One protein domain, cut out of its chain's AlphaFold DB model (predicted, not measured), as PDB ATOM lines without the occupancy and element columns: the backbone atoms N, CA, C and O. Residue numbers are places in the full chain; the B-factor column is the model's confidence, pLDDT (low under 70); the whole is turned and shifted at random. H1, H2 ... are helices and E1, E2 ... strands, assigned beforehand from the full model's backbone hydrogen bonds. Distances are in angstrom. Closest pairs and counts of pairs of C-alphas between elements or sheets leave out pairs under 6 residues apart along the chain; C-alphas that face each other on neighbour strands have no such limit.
ATOM      1  N   ILE A   4      16.184  38.380  15.809       73.25
ATOM      2  CA  ILE A   4      16.240  37.152  14.997       73.25
ATOM      3  C   ILE A   4      17.492  37.141  14.115       73.25
ATOM      4  O   ILE A   4      18.194  36.138  14.068       73.25
ATOM      5  N   THR A   5      17.819  38.252  13.447       74.81
ATOM      6  CA  THR A   5      19.033  38.341  12.618       74.81
ATOM      7  C   THR A   5      20.305  38.204  13.456       74.81
ATOM      8  O   THR A   5      21.240  37.540  13.023       74.81
ATOM      9  N   LEU A   6      20.330  38.794  14.656       76.75
ATOM     10  CA  LEU A   6      21.456  38.672  15.582       76.75
ATOM     11  C   LEU A   6      21.598  37.236  16.112       76.75
ATOM     12  O   LEU A   6      22.696  36.693  16.101       76.75
ATOM     13  N   ALA A   7      20.494  36.597  16.512       73.88
ATOM     14  CA  ALA A   7      20.489  35.206  16.964       73.88
ATOM     15  C   ALA A   7      20.895  34.231  15.847       73.88
ATOM     16  O   ALA A   7      21.582  33.247  16.105       73.88
ATOM     17  N   ASN A   8      20.547  34.530  14.592       76.50
ATOM     18  CA  ASN A   8      20.922  33.708  13.445       76.50
ATOM     19  C   ASN A   8      22.445  33.668  13.208       76.50
ATOM     20  O   ASN A   8      22.943  32.720  12.607       76.50
ATOM     21  N   LEU A   9      23.213  34.633  13.731       72.31
ATOM     22  CA  LEU A   9      24.681  34.569  13.718       72.31
ATOM     23  C   LEU A   9      25.236  33.403  14.554       72.31
ATOM     24  O   LEU A   9      26.370  32.988  14.332       72.31
ATOM     25  N   ALA A  10      24.445  32.835  15.469       60.88
ATOM     26  CA  ALA A  10      24.809  31.600  16.159       60.88
ATOM     27  C   ALA A  10      24.697  30.358  15.260       60.88
ATOM     28  O   ALA A  10      25.463  29.412  15.419       60.88
ATOM     29  N   ALA A  11      23.792  30.375  14.277       57.31
ATOM     30  CA  ALA A  11      23.666  29.319  13.272       57.31
ATOM     31  C   ALA A  11      24.634  29.519  12.089       57.31
ATOM     32  O   ALA A  11      25.108  28.551  11.498       57.31
ATOM     33  N   PHE A  12      24.980  30.768  11.759       59.47
ATOM     34  CA  PHE A  12      25.946  31.099  10.708       59.47
ATOM     35  C   PHE A  12      27.377  30.782  11.150       59.47
ATOM     36  O   PHE A  12      28.005  31.578  11.844       59.47
ATOM     37  N   ALA A  13      27.885  29.612  10.748       56.00
ATOM     38  CA  ALA A  13      29.246  29.147  11.040       56.00
ATOM     39  C   ALA A  13      29.628  29.217  12.533       56.00
ATOM     40  O   ALA A  13      30.804  29.311  12.866       56.00
ATOM     41  N   ARG A  14      28.638  29.215  13.441       66.50
ATOM     42  CA  ARG A  14      28.831  29.441  14.884       66.50
ATOM     43  C   ARG A  14      29.582  30.744  15.189       66.50
ATOM     44  O   ARG A  14      30.409  30.802  16.095       66.50
ATOM     45  N   ALA A  15      29.306  31.811  14.431       71.06
ATOM     46  CA  ALA A  15      29.951  33.114  14.603       71.06
ATOM     47  C   ALA A  15      29.671  33.758  15.974       71.06
ATOM     48  O   ALA A  15      30.420  34.644  16.391       71.06
ATOM     49  N   ILE A  16      28.631  33.300  16.679       77.62
ATOM     50  CA  ILE A  16      28.334  33.630  18.075       77.62
ATOM     51  C   ILE A  16      27.952  32.349  18.828       77.62
ATOM     52  O   ILE A  16      27.143  31.564  18.344       77.62
ATOM     53  N   ILE A  17      28.481  32.148  20.031       77.06
ATOM     54  CA  ILE A  17      28.076  31.060  20.928       77.06
ATOM     55  C   ILE A  17      27.773  31.664  22.295       77.06
ATOM     56  O   ILE A  17      28.601  32.376  22.859       77.06
ATOM     57  N   VAL A  18      26.590  31.365  22.833       80.19
ATOM     58  CA  VAL A  18      26.189  31.747  24.191       80.19
ATOM     59  C   VAL A  18      26.144  30.484  25.046       80.19
ATOM     60  O   VAL A  18      25.403  29.557  24.725       80.19
ATOM     61  N   ARG A  19      26.939  30.430  26.116       76.94
ATOM     62  CA  ARG A  19      26.960  29.324  27.087       76.94
ATOM     63  C   ARG A  19      26.541  29.825  28.462       76.94
ATOM     64  O   ARG A  19      26.833  30.963  28.816       76.94
ATOM     65  N   ASN A  20      25.864  28.973  29.222       73.75
ATOM     66  CA  ASN A  20      25.646  29.190  30.649       73.75
ATOM     67  C   ASN A  20      26.909  28.730  31.390       73.75
ATOM     68  O   ASN A  20      27.411  27.650  31.090       73.75
ATOM     69  N   THR A  21      27.442  29.563  32.278       55.78
ATOM     70  CA  THR A  21      28.715  29.328  32.984       55.78
ATOM     71  C   THR A  21      28.515  29.246  34.500       55.78
ATOM     72  O   THR A  21      29.425  29.595  35.239       55.78
ATOM     73  N   ASP A  22      27.318  28.835  34.933       55.34
ATOM     74  CA  ASP A  22      26.859  28.634  36.320       55.34
ATOM     75  C   ASP A  22      26.205  29.864  36.990       55.34
ATOM     76  O   ASP A  22      26.477  31.024  36.652       55.34
ATOM     77  N   ASP A  23      25.256  29.598  37.905       55.81
ATOM     78  CA  ASP A  23      24.462  30.559  38.702       55.81
ATOM     79  C   ASP A  23      23.899  31.772  37.935       55.81
ATOM     80  O   ASP A  23      23.798  32.895  38.433       55.81
ATOM     81  N   GLY A  24      23.467  31.541  36.695       60.16
ATOM     82  CA  GLY A  24      22.782  32.546  35.889       60.16
ATOM     83  C   GLY A  24      23.703  33.534  35.176       60.16
ATOM     84  O   GLY A  24      23.173  34.528  34.675       60.16
ATOM     85  N   ASN A  25      25.011  33.261  35.091       76.19
ATOM     86  CA  ASN A  25      25.980  33.995  34.272       76.19
ATOM     87  C   ASN A  25      26.150  33.369  32.875       76.19
ATOM     88  O   ASN A  25      25.967  32.166  32.688       76.19
ATOM     89  N   TYR A  26      26.511  34.191  31.888       80.75
ATOM     90  CA  TYR A  26      26.676  33.767  30.498       80.75
ATOM     91  C   TYR A  26      28.078  34.055  29.975       80.75
ATOM     92  O   TYR A  26      28.620  35.140  30.169       80.75
ATOM     93  N   GLY A  27      28.625  33.116  29.213       79.81
ATOM     94  CA  GLY A  27      29.771  33.338  28.340       79.81
ATOM     95  C   GLY A  27      29.301  33.570  26.907       79.81
ATOM     96  O   GLY A  27      28.561  32.755  26.359       79.81
ATOM     97  N   VAL A  28      29.740  34.664  26.290       82.50
ATOM     98  CA  VAL A  28      29.519  34.977  24.875       82.50
ATOM     99  C   VAL A  28      30.852  34.916  24.140       82.50
ATOM    100  O   VAL A  28      31.707  35.797  24.273       82.50
ATOM    101  N   LEU A  29      31.009  33.871  23.334       79.06
ATOM    102  CA  LEU A  29      32.094  33.718  22.369       79.06
ATOM    103  C   LEU A  29      31.634  34.309  21.036       79.06
ATOM    104  O   LEU A  29      30.507  34.053  20.607       79.06
ATOM    105  N   TYR A  30      32.477  35.100  20.378       79.12
ATOM    106  CA  TYR A  30      32.101  35.757  19.123       79.12
ATOM    107  C   TYR A  30      33.280  35.925  18.160       79.12
ATOM    108  O   TYR A  30      34.430  36.087  18.582       79.12
ATOM    109  N   ASP A  31      32.984  35.952  16.856       82.75
ATOM    110  CA  ASP A  31      33.961  36.371  15.851       82.75
ATOM    111  C   ASP A  31      34.280  37.866  16.021       82.75
ATOM    112  O   ASP A  31      33.403  38.722  15.924       82.75
ATOM    113  N   SER A  32      35.548  38.196  16.252       81.31
ATOM    114  CA  SER A  32      36.055  39.556  16.478       81.31
ATOM    115  C   SER A  32      35.647  40.563  15.396       81.31
ATOM    116  O   SER A  32      35.446  41.740  15.704       81.31
ATOM    117  N   ARG A  33      35.437  40.121  14.149       83.62
ATOM    118  CA  ARG A  33      34.933  40.958  13.054       83.62
ATOM    119  C   ARG A  33      33.505  41.432  13.291       83.62
ATOM    120  O   ARG A  33      33.163  42.521  12.838       83.62
ATOM    121  N   LEU A  34      32.688  40.676  14.026       85.25
ATOM    122  CA  LEU A  34      31.337  41.088  14.405       85.25
ATOM    123  C   LEU A  34      31.375  42.306  15.325       85.25
ATOM    124  O   LEU A  34      30.677  43.275  15.058       85.25
ATOM    125  N   ALA A  35      32.244  42.321  16.338       84.44
ATOM    126  CA  ALA A  35      32.388  43.488  17.216       84.44
ATOM    127  C   ALA A  35      32.953  44.722  16.488       84.44
ATOM    128  O   ALA A  35      32.697  45.853  16.900       84.44
ATOM    129  N   VAL A  36      33.699  44.520  15.397       82.81
ATOM    130  CA  VAL A  36      34.206  45.602  14.532       82.81
ATOM    131  C   VAL A  36      33.140  46.105  13.549       82.81
ATOM    132  O   VAL A  36      33.102  47.302  13.264       82.81
ATOM    133  N   GLY A  37      32.293  45.211  13.032       82.31
ATOM    134  CA  GLY A  37      31.313  45.483  11.975       82.31
ATOM    135  C   GLY A  37      29.881  45.761  12.449       82.31
ATOM    136  O   GLY A  37      29.070  46.256  11.668       82.31
ATOM    137  N   ILE A  38      29.549  45.466  13.709       86.31
ATOM    138  CA  ILE A  38      28.219  45.670  14.297       86.31
ATOM    139  C   ILE A  38      28.290  46.783  15.356       86.31
ATOM    140  O   ILE A  38      28.986  46.626  16.363       86.31
ATOM    141  N   PRO A  39      27.542  47.890  15.193       85.06
ATOM    142  CA  PRO A  39      27.450  48.923  16.220       85.06
ATOM    143  C   PRO A  39      26.840  48.372  17.507       85.06
ATOM    144  O   PRO A  39      25.855  47.635  17.456       85.06
ATOM    145  N   CYS A  40      27.382  48.765  18.657       87.75
ATOM    146  CA  CYS A  40      26.887  48.386  19.981       87.75
ATOM    147  C   CYS A  40      26.774  46.860  20.198       87.75
ATOM    148  O   CYS A  40      25.874  46.403  20.903       87.75
ATOM    149  N   PHE A  41      27.663  46.072  19.575       89.62
ATOM    150  CA  PHE A  41      27.619  44.603  19.569       89.62
ATOM    151  C   PHE A  41      27.466  43.976  20.966       89.62
ATOM    152  O   PHE A  41      26.611  43.113  21.157       89.62
ATOM    153  N   PHE A  42      28.234  44.425  21.962       90.00
ATOM    154  CA  PHE A  42      28.179  43.845  23.310       90.00
ATOM    155  C   PHE A  42      26.859  44.161  24.013       90.00
ATOM    156  O   PHE A  42      26.256  43.275  24.617       90.00
ATOM    157  N   ASN A  43      26.354  45.389  23.858       88.38
ATOM    158  CA  ASN A  43      25.046  45.774  24.396       88.38
ATOM    159  C   ASN A  43      23.909  45.015  23.700       88.38
ATOM    160  O   ASN A  43      22.939  44.642  24.352       88.38
ATOM    161  N   LEU A  44      24.028  44.766  22.393       89.12
ATOM    162  CA  LEU A  44      23.077  43.961  21.623       89.12
ATOM    163  C   LEU A  44      23.036  42.511  22.115       89.12
ATOM    164  O   LEU A  44      21.951  41.961  22.281       89.12
ATOM    165  N   MET A  45      24.194  41.910  22.396       89.12
ATOM    166  CA  MET A  45      24.278  40.553  22.942       89.12
ATOM    167  C   MET A  45      23.721  40.466  24.364       89.12
ATOM    168  O   MET A  45      22.905  39.589  24.649       89.12
ATOM    169  N   ALA A  46      24.086  41.408  25.235       87.88
ATOM    170  CA  ALA A  46      23.518  41.507  26.578       87.88
ATOM    171  C   ALA A  46      21.994  41.712  26.535       87.88
ATOM    172  O   ALA A  46      21.260  41.103  27.315       87.88
ATOM    173  N   ARG A  47      21.502  42.523  25.588       88.94
ATOM    174  CA  ARG A  47      20.070  42.759  25.389       88.94
ATOM    175  C   ARG A  47      19.337  41.519  24.884       88.94
ATOM    176  O   ARG A  47      18.266  41.214  25.393       88.94
ATOM    177  N   LEU A  48      19.919  40.790  23.932       88.94
ATOM    178  CA  LEU A  48      19.351  39.541  23.422       88.94
ATOM    179  C   LEU A  48      19.175  38.516  24.550       88.94
ATOM    180  O   LEU A  48      18.107  37.923  24.683       88.94
ATOM    181  N   ILE A  49      20.198  38.355  25.395       87.06
ATOM    182  CA  ILE A  49      20.147  37.463  26.561       87.06
ATOM    183  C   ILE A  49      19.109  37.959  27.578       87.06
ATOM    184  O   ILE A  49      18.332  37.157  28.094       87.06
ATOM    185  N   TRP A  50      19.043  39.271  27.836       87.62
ATOM    186  CA  TRP A  50      18.025  39.864  28.708       87.62
ATOM    187  C   TRP A  50      16.605  39.540  28.232       87.62
ATOM    188  O   TRP A  50      15.789  39.080  29.031       87.62
ATOM    189  N   ASP A  51      16.318  39.757  26.947       86.62
ATOM    190  CA  ASP A  51      14.995  39.530  26.359       86.62
ATOM    191  C   ASP A  51      14.627  38.034  26.391       86.62
ATOM    192  O   ASP A  51      13.498  37.691  26.742       86.62
ATOM    193  N   MET A  52      15.585  37.129  26.137       84.94
ATOM    194  CA  MET A  52      15.380  35.680  26.291       84.94
ATOM    195  C   MET A  52      15.097  35.278  27.746       84.94
ATOM    196  O   MET A  52      14.242  34.428  27.994       84.94
ATOM    197  N   ARG A  53      15.758  35.909  28.725       85.44
ATOM    198  CA  ARG A  53      15.501  35.655  30.154       85.44
ATOM    199  C   ARG A  53      14.120  36.108  30.605       85.44
ATOM    200  O   ARG A  53      13.569  35.474  31.499       85.44
ATOM    201  N   GLN A  54      13.539  37.143  29.992       82.88
ATOM    202  CA  GLN A  54      12.175  37.578  30.335       82.88
ATOM    203  C   GLN A  54      11.116  36.513  30.023       82.88
ATOM    204  O   GLN A  54      10.038  36.534  30.609       82.88
ATOM    205  N   LEU A  55      11.421  35.567  29.132       81.94
ATOM    206  CA  LEU A  55      10.533  34.452  28.805       81.94
ATOM    207  C   LEU A  55      10.562  33.335  29.863       81.94
ATOM    208  O   LEU A  55       9.731  32.432  29.817       81.94
ATOM    209  N   SER A  56      11.498  33.387  30.816       78.44
ATOM    210  CA  SER A  56      11.636  32.401  31.887       78.44
ATOM    211  C   SER A  56      11.205  32.976  33.234       78.44
ATOM    212  O   SER A  56      11.803  33.924  33.741       78.44
ATOM    213  N   LEU A  57      10.219  32.340  33.874       75.19
ATOM    214  CA  LEU A  57       9.719  32.732  35.200       75.19
ATOM    215  C   LEU A  57      10.807  32.711  36.287       75.19
ATOM    216  O   LEU A  57      10.743  33.487  37.236       75.19
ATOM    217  N   SER A  58      11.812  31.839  36.159       79.00
ATOM    218  CA  SER A  58      12.882  31.704  37.153       79.00
ATOM    219  C   SER A  58      14.026  32.705  36.964       79.00
ATOM    220  O   SER A  58      14.816  32.882  37.896       79.00
ATOM    221  N   LEU A  59      14.116  33.360  35.799       80.56
ATOM    222  CA  LEU A  59      15.226  34.243  35.411       80.56
ATOM    223  C   LEU A  59      14.794  35.687  35.112       80.56
ATOM    224  O   LEU A  59      15.649  36.578  35.106       80.56
ATOM    225  N   ALA A  60      13.502  35.926  34.873       83.38
ATOM    226  CA  ALA A  60      12.952  37.248  34.595       83.38
ATOM    227  C   ALA A  60      13.288  38.238  35.722       83.38
ATOM    228  O   ALA A  60      13.172  37.930  36.908       83.38
ATOM    229  N   GLY A  61      13.752  39.429  35.336       77.06
ATOM    230  CA  GLY A  61      14.147  40.501  36.256       77.06
ATOM    231  C   GLY A  61      15.375  40.234  37.143       77.06
ATOM    232  O   GLY A  61      15.754  41.124  37.899       77.06
ATOM    233  N   LYS A  62      16.015  39.055  37.075       83.38
ATOM    234  CA  LYS A  62      17.205  38.751  37.887       83.38
ATOM    235  C   LYS A  62      18.491  39.230  37.206       83.38
ATOM    236  O   LYS A  62      18.676  38.890  36.029       83.38
ATOM    237  N   PRO A  63      19.400  39.905  37.939       86.62
ATOM    238  CA  PRO A  63      20.682  40.340  37.396       86.62
ATOM    239  C   PRO A  63      21.530  39.146  36.940       86.62
ATOM    240  O   PRO A  63      21.384  38.032  37.450       86.62
ATOM    241  N   PHE A  64      22.408  39.379  35.970       86.50
ATOM    242  CA  PHE A  64      23.363  38.390  35.472       86.50
ATOM    243  C   PHE A  64      24.633  39.050  34.949       86.50
ATOM    244  O   PHE A  64      24.639  40.236  34.630       86.50
ATOM    245  N   THR A  65      25.706  38.276  34.816       84.31
ATOM    246  CA  THR A  65      26.942  38.735  34.173       84.31
ATOM    247  C   THR A  65      27.113  38.071  32.814       84.31
ATOM    248  O   THR A  65      26.767  36.904  32.638       84.31
ATOM    249  N   VAL A  66      27.651  38.816  31.851       86.56
ATOM    250  CA  VAL A  66      28.029  38.328  30.526       86.56
ATOM    251  C   VAL A  66      29.527  38.511  30.327       86.56
ATOM    252  O   VAL A  66      30.001  39.641  30.233       86.56
ATOM    253  N   ALA A  67      30.275  37.417  30.241       83.00
ATOM    254  CA  ALA A  67      31.682  37.427  29.860       83.00
ATOM    255  C   ALA A  67      31.815  37.387  28.330       83.00
ATOM    256  O   ALA A  67      31.159  36.583  27.673       83.00
ATOM    257  N   PHE A  68      32.670  38.232  27.756       78.81
ATOM    258  CA  PHE A  68      32.838  38.377  26.310       78.81
ATOM    259  C   PHE A  68      34.240  37.976  25.858       78.81
ATOM    260  O   PHE A  68      35.239  38.621  26.189       78.81
ATOM    261  N   VAL A  69      34.309  36.954  25.005       76.81
ATOM    262  CA  VAL A  69      35.568  36.430  24.464       76.81
ATOM    263  C   VAL A  69      35.555  36.544  22.943       76.81
ATOM    264  O   VAL A  69      34.833  35.826  22.252       76.81
ATOM    265  N   GLY A  70      36.346  37.486  22.426       67.19
ATOM    266  CA  GLY A  70      36.495  37.710  20.989       67.19
ATOM    267  C   GLY A  70      37.606  36.849  20.404       67.19
ATOM    268  O   GLY A  70      38.725  36.852  20.919       67.19
ATOM    269  N   SER A  71      37.317  36.146  19.314       63.88
ATOM    270  CA  SER A  71      38.295  35.328  18.588       63.88
ATOM    271  C   SER A  71      38.029  35.373  17.083       63.88
ATOM    272  O   SER A  71      37.026  35.924  16.652       63.88
ATOM    273  N   ARG A  72      38.928  34.875  16.235       64.62
ATOM    274  CA  ARG A  72      38.700  34.850  14.778       64.62
ATOM    275  C   ARG A  72      38.104  33.503  14.377       64.62
ATOM    276  O   ARG A  72      38.754  32.480  14.581       64.62
ATOM    277  N   ASN A  73      36.910  33.512  13.783       64.06
ATOM    278  CA  ASN A  73      36.226  32.308  13.330       64.06
ATOM    279  C   ASN A  73      36.520  32.043  11.846       64.06
ATOM    280  O   ASN A  73      36.002  32.727  10.967       64.06
ATOM    281  N   PHE A  74      37.341  31.033  11.561       46.62
ATOM    282  CA  PHE A  74      37.698  30.675  10.187       46.62
ATOM    283  C   PHE A  74      36.576  29.951   9.426       46.62
ATOM    284  O   PHE A  74      36.540  30.058   8.205       46.62
ATOM    285  N   ASP A  75      35.611  29.308  10.096       53.19
ATOM    286  CA  ASP A  75      34.408  28.788   9.415       53.19
ATOM    287  C   ASP A  75      33.570  29.945   8.854       53.19
ATOM    288  O   ASP A  75      32.897  29.831   7.828       53.19
ATOM    289  N   ALA A  76      33.683  31.110   9.494       57.78
ATOM    290  CA  ALA A  76      33.090  32.340   9.019       57.78
ATOM    291  C   ALA A  76      33.941  33.060   7.953       57.78
ATOM    292  O   ALA A  76      33.457  34.035   7.393       57.78
ATOM    293  N   ASP A  77      35.151  32.600   7.590       59.41
ATOM    294  CA  ASP A  77      35.946  33.194   6.489       59.41
ATOM    295  C   ASP A  77      35.348  32.906   5.102       59.41
ATOM    296  O   ASP A  77      35.600  33.649   4.156       59.41
ATOM    297  N   VAL A  78      34.503  31.877   4.984       54.75
ATOM    298  CA  VAL A  78      33.685  31.636   3.779       54.75
ATOM    299  C   VAL A  78      32.589  32.703   3.627       54.75
ATOM    300  O   VAL A  78      32.084  32.929   2.529       54.75
ATOM    301  N   LEU A  79      32.217  33.370   4.724       57.16
ATOM    302  CA  LEU A  79      31.030  34.225   4.825       57.16
ATOM    303  C   LEU A  79      31.365  35.700   5.090       57.16
ATOM    304  O   LEU A  79      30.618  36.588   4.681       57.16
ATOM    305  N   PHE A  80      32.483  35.977   5.758       68.88
ATOM    306  CA  PHE A  80      32.959  37.309   6.101       68.88
ATOM    307  C   PHE A  80      34.301  37.585   5.414       68.88
ATOM    308  O   PHE A  80      35.199  36.741   5.441       68.88
ATOM    309  N   PRO A  81      34.503  38.790   4.855       63.81
ATOM    310  CA  PRO A  81      35.790  39.167   4.290       63.81
ATOM    311  C   PRO A  81      36.900  39.146   5.354       63.81
ATOM    312  O   PRO A  81      36.664  39.361   6.548       63.81
ATOM    313  N   MET A  82      38.141  38.902   4.915       51.97
ATOM    314  CA  MET A  82      39.317  38.833   5.801       51.97
ATOM    315  C   MET A  82      39.603  40.146   6.544       51.97
ATOM    316  O   MET A  82      40.250  40.135   7.590       51.97
ATOM    317  N   THR A  83      39.114  41.266   6.019       63.66
ATOM    318  CA  THR A  83      39.222  42.600   6.613       63.66
ATOM    319  C   THR A  83      37.844  43.244   6.679       63.66
ATOM    320  O   THR A  83      37.162  43.345   5.659       63.66
ATOM    321  N   VAL A  84      37.452  43.707   7.868       71.94
ATOM    322  CA  VAL A  84      36.189  44.419   8.108       71.94
ATOM    323  C   VAL A  84      36.503  45.841   8.555       71.94
ATOM    324  O   VAL A  84      37.288  46.052   9.479       71.94
ATOM    325  N   SER A  85      35.913  46.826   7.881       76.88
ATOM    326  CA  SER A  85      36.038  48.238   8.243       76.88
ATOM    327  C   SER A  85      35.257  48.536   9.523       76.88
ATOM    328  O   SER A  85      34.090  48.165   9.631       76.88
ATOM    329  N   SER A  86      35.890  49.239  10.464       78.25
ATOM    330  CA  SER A  86      35.254  49.664  11.716       78.25
ATOM    331  C   SER A  86      34.027  50.538  11.452       78.25
ATOM    332  O   SER A  86      34.102  51.497  10.683       78.25
ATOM    333  N   VAL A  87      32.922  50.253  12.139       82.50
ATOM    334  CA  VAL A  87      31.676  51.032  12.042       82.50
ATOM    335  C   VAL A  87      31.533  52.052  13.176       82.50
ATOM    336  O   VAL A  87      32.094  51.890  14.262       82.50
ATOM    337  N   ALA A  88      30.761  53.116  12.940       72.88
ATOM    338  CA  ALA A  88      30.397  54.073  13.985       72.88
ATOM    339  C   ALA A  88      29.544  53.384  15.067       72.88
ATOM    340  O   ALA A  88      28.619  52.640  14.750       72.88
ATOM    341  N   GLY A  89      29.863  53.619  16.344       73.62
ATOM    342  CA  GLY A  89      29.251  52.895  17.466       73.62
ATOM    343  C   GLY A  89      29.915  51.550  17.790       73.62
ATOM    344  O   GLY A  89      29.375  50.799  18.601       73.62
ATOM    345  N   ARG A  90      31.076  51.236  17.192       82.94
ATOM    346  CA  ARG A  90      31.950  50.144  17.648       82.94
ATOM    347  C   ARG A  90      32.276  50.323  19.133       82.94
ATOM    348  O   ARG A  90      32.635  51.414  19.572       82.94
ATOM    349  N   GLN A  91      32.186  49.230  19.876       80.75
ATOM    350  CA  GLN A  91      32.598  49.153  21.273       80.75
ATOM    351  C   GLN A  91      33.927  48.393  21.370       80.75
ATOM    352  O   GLN A  91      34.169  47.463  20.599       80.75
ATOM    353  N   GLU A  92      34.784  48.774  22.315       78.31
ATOM    354  CA  GLU A  92      35.911  47.928  22.725       78.31
ATOM    355  C   GLU A  92      35.395  46.761  23.577       78.31
ATOM    356  O   GLU A  92      34.361  46.895  24.235       78.31
ATOM    357  N   ASN A  93      36.079  45.612  23.542       81.69
ATOM    358  CA  ASN A  93      35.639  44.428  24.284       81.69
ATOM    359  C   ASN A  93      35.664  44.708  25.798       81.69
ATOM    360  O   ASN A  93      36.754  44.896  26.340       81.69
ATOM    361  N   PRO A  94      34.512  44.693  26.497       76.94
ATOM    362  CA  PRO A  94      34.467  44.977  27.928       76.94
ATOM    363  C   PRO A  94      35.014  43.831  28.791       76.94
ATOM    364  O   PRO A  94      35.153  44.015  29.996       76.94
ATOM    365  N   LEU A  95      35.323  42.663  28.205       74.50
ATOM    366  CA  LEU A  95      35.682  41.393  28.863       74.50
ATOM    367  C   LEU A  95      34.551  40.795  29.709       74.50
ATOM    368  O   LEU A  95      34.287  39.601  29.615       74.50
ATOM    369  N   SER A  96      33.859  41.611  30.498       82.31
ATOM    370  CA  SER A  96      32.704  41.239  31.304       82.31
ATOM    371  C   SER A  96      31.729  42.411  31.420       82.31
ATOM    372  O   SER A  96      32.139  43.571  31.462       82.31
ATOM    373  N   MET A  97      30.432  42.120  31.463       86.19
ATOM    374  CA  MET A  97      29.357  43.095  31.624       86.19
ATOM    375  C   MET A  97      28.323  42.566  32.610       86.19
ATOM    376  O   MET A  97      27.683  41.549  32.356       86.19
ATOM    377  N   THR A  98      28.121  43.274  33.716       88.50
ATOM    378  CA  THR A  98      27.000  43.010  34.622       88.50
ATOM    379  C   THR A  98      25.743  43.687  34.085       88.50
ATOM    380  O   THR A  98      25.770  44.858  33.710       88.50
ATOM    381  N   VAL A  99      24.650  42.934  34.034       87.75
ATOM    382  CA  VAL A  99      23.345  43.355  33.537       87.75
ATOM    383  C   VAL A  99      22.341  43.219  34.674       87.75
ATOM    384  O   VAL A  99      21.871  42.126  34.984       87.75
ATOM    385  N   ASP A 100      22.034  44.338  35.310       86.31
ATOM    386  CA  ASP A 100      21.057  44.475  36.396       86.31
ATOM    387  C   ASP A 100      19.710  45.027  35.913       86.31
ATOM    388  O   ASP A 100      18.663  44.748  36.495       86.31
TER     389      ASP A 100
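Overview. This is residues 4 to 100 of the 685 residues of an uncharacterized protein of Ellagibacter isourolithinifaciens (UniProt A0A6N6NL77). A twisted sheet of four strands forms a wall, with the long helix H3 slanting over one face in two layers, helices on one face of a sheet; no named helix covers the other face. H1 and H2 only graze the sheet, while H4 and the long link of residues 79 to 95 lie away from the mean of the C-alphas. The 97 printed residues hold four named helices and four named strands, in the order H1 E1 E2 H2 H3 E3 H4 E4; the mixed sheet runs E1 E2 E3 E4, and the class is mixed, helices and strands. The whole is compact, with a radius of gyration of the C-alphas of 13.6 A, yet elongated, spanning 41 by 25 by 22 A.

Along the chain. E1 is residues 16 to 20, E2 26 to 31, 16.6 A long, E3 64 to 71, 22.7 A, and E4 96 to 99, its C-alpha 99 at (23.345, 43.355, 33.537). H3 is residues 41 to 54, 20.1 A, from C-alpha 41 at (27.619, 44.603, 19.569). H1 is residues 4 to 8, with C-alpha 4 at (16.240, 37.152, 14.997); H2 is 32 to 37 and H4 75 to 78.

Arrangement. E1 and E2, a hairpin, are antiparallel, with N 17 and O 29 2.8 A apart. E2 and E3 are parallel, with N 28 and O 67 2.8 A apart; with H2 and H3 between, they form a strand-helix-strand unit, two parallel neighbours joined through helices, its crossover right-handed. E3 and E4 are antiparallel, with N 66 and O 97 2.8 A apart. H3 lies over E2 and E3 at a height over the sheet of 7.9 A, slantwise to the strands, at 37 degrees to E2 on the local plane; its closest C-alphas to E3 are those of Ala 46 and Val 66, 6.8 A. H2 and H3 touch only at the corner, only just, with 3 pairs of C-alphas within 8 A, the closest those of Ala 35 and Phe 41, 5.4 A. In H1, H2 and H3 every O i to N i+4 pair is within hydrogen-bond range; H4 is too short for such a pair, and its one O i to N i+3 pair is not within range.

Size, cuts and confidence. The C-alphas farthest apart, those of Leu 57 and Thr 83, are 42.2 A apart. The printed part has no cut, and the link from H4 to E4 is long. Mean pLDDT of the printed part is 76.3, with residues 10 to 14, 21 to 24 and 70 to 83 under 70.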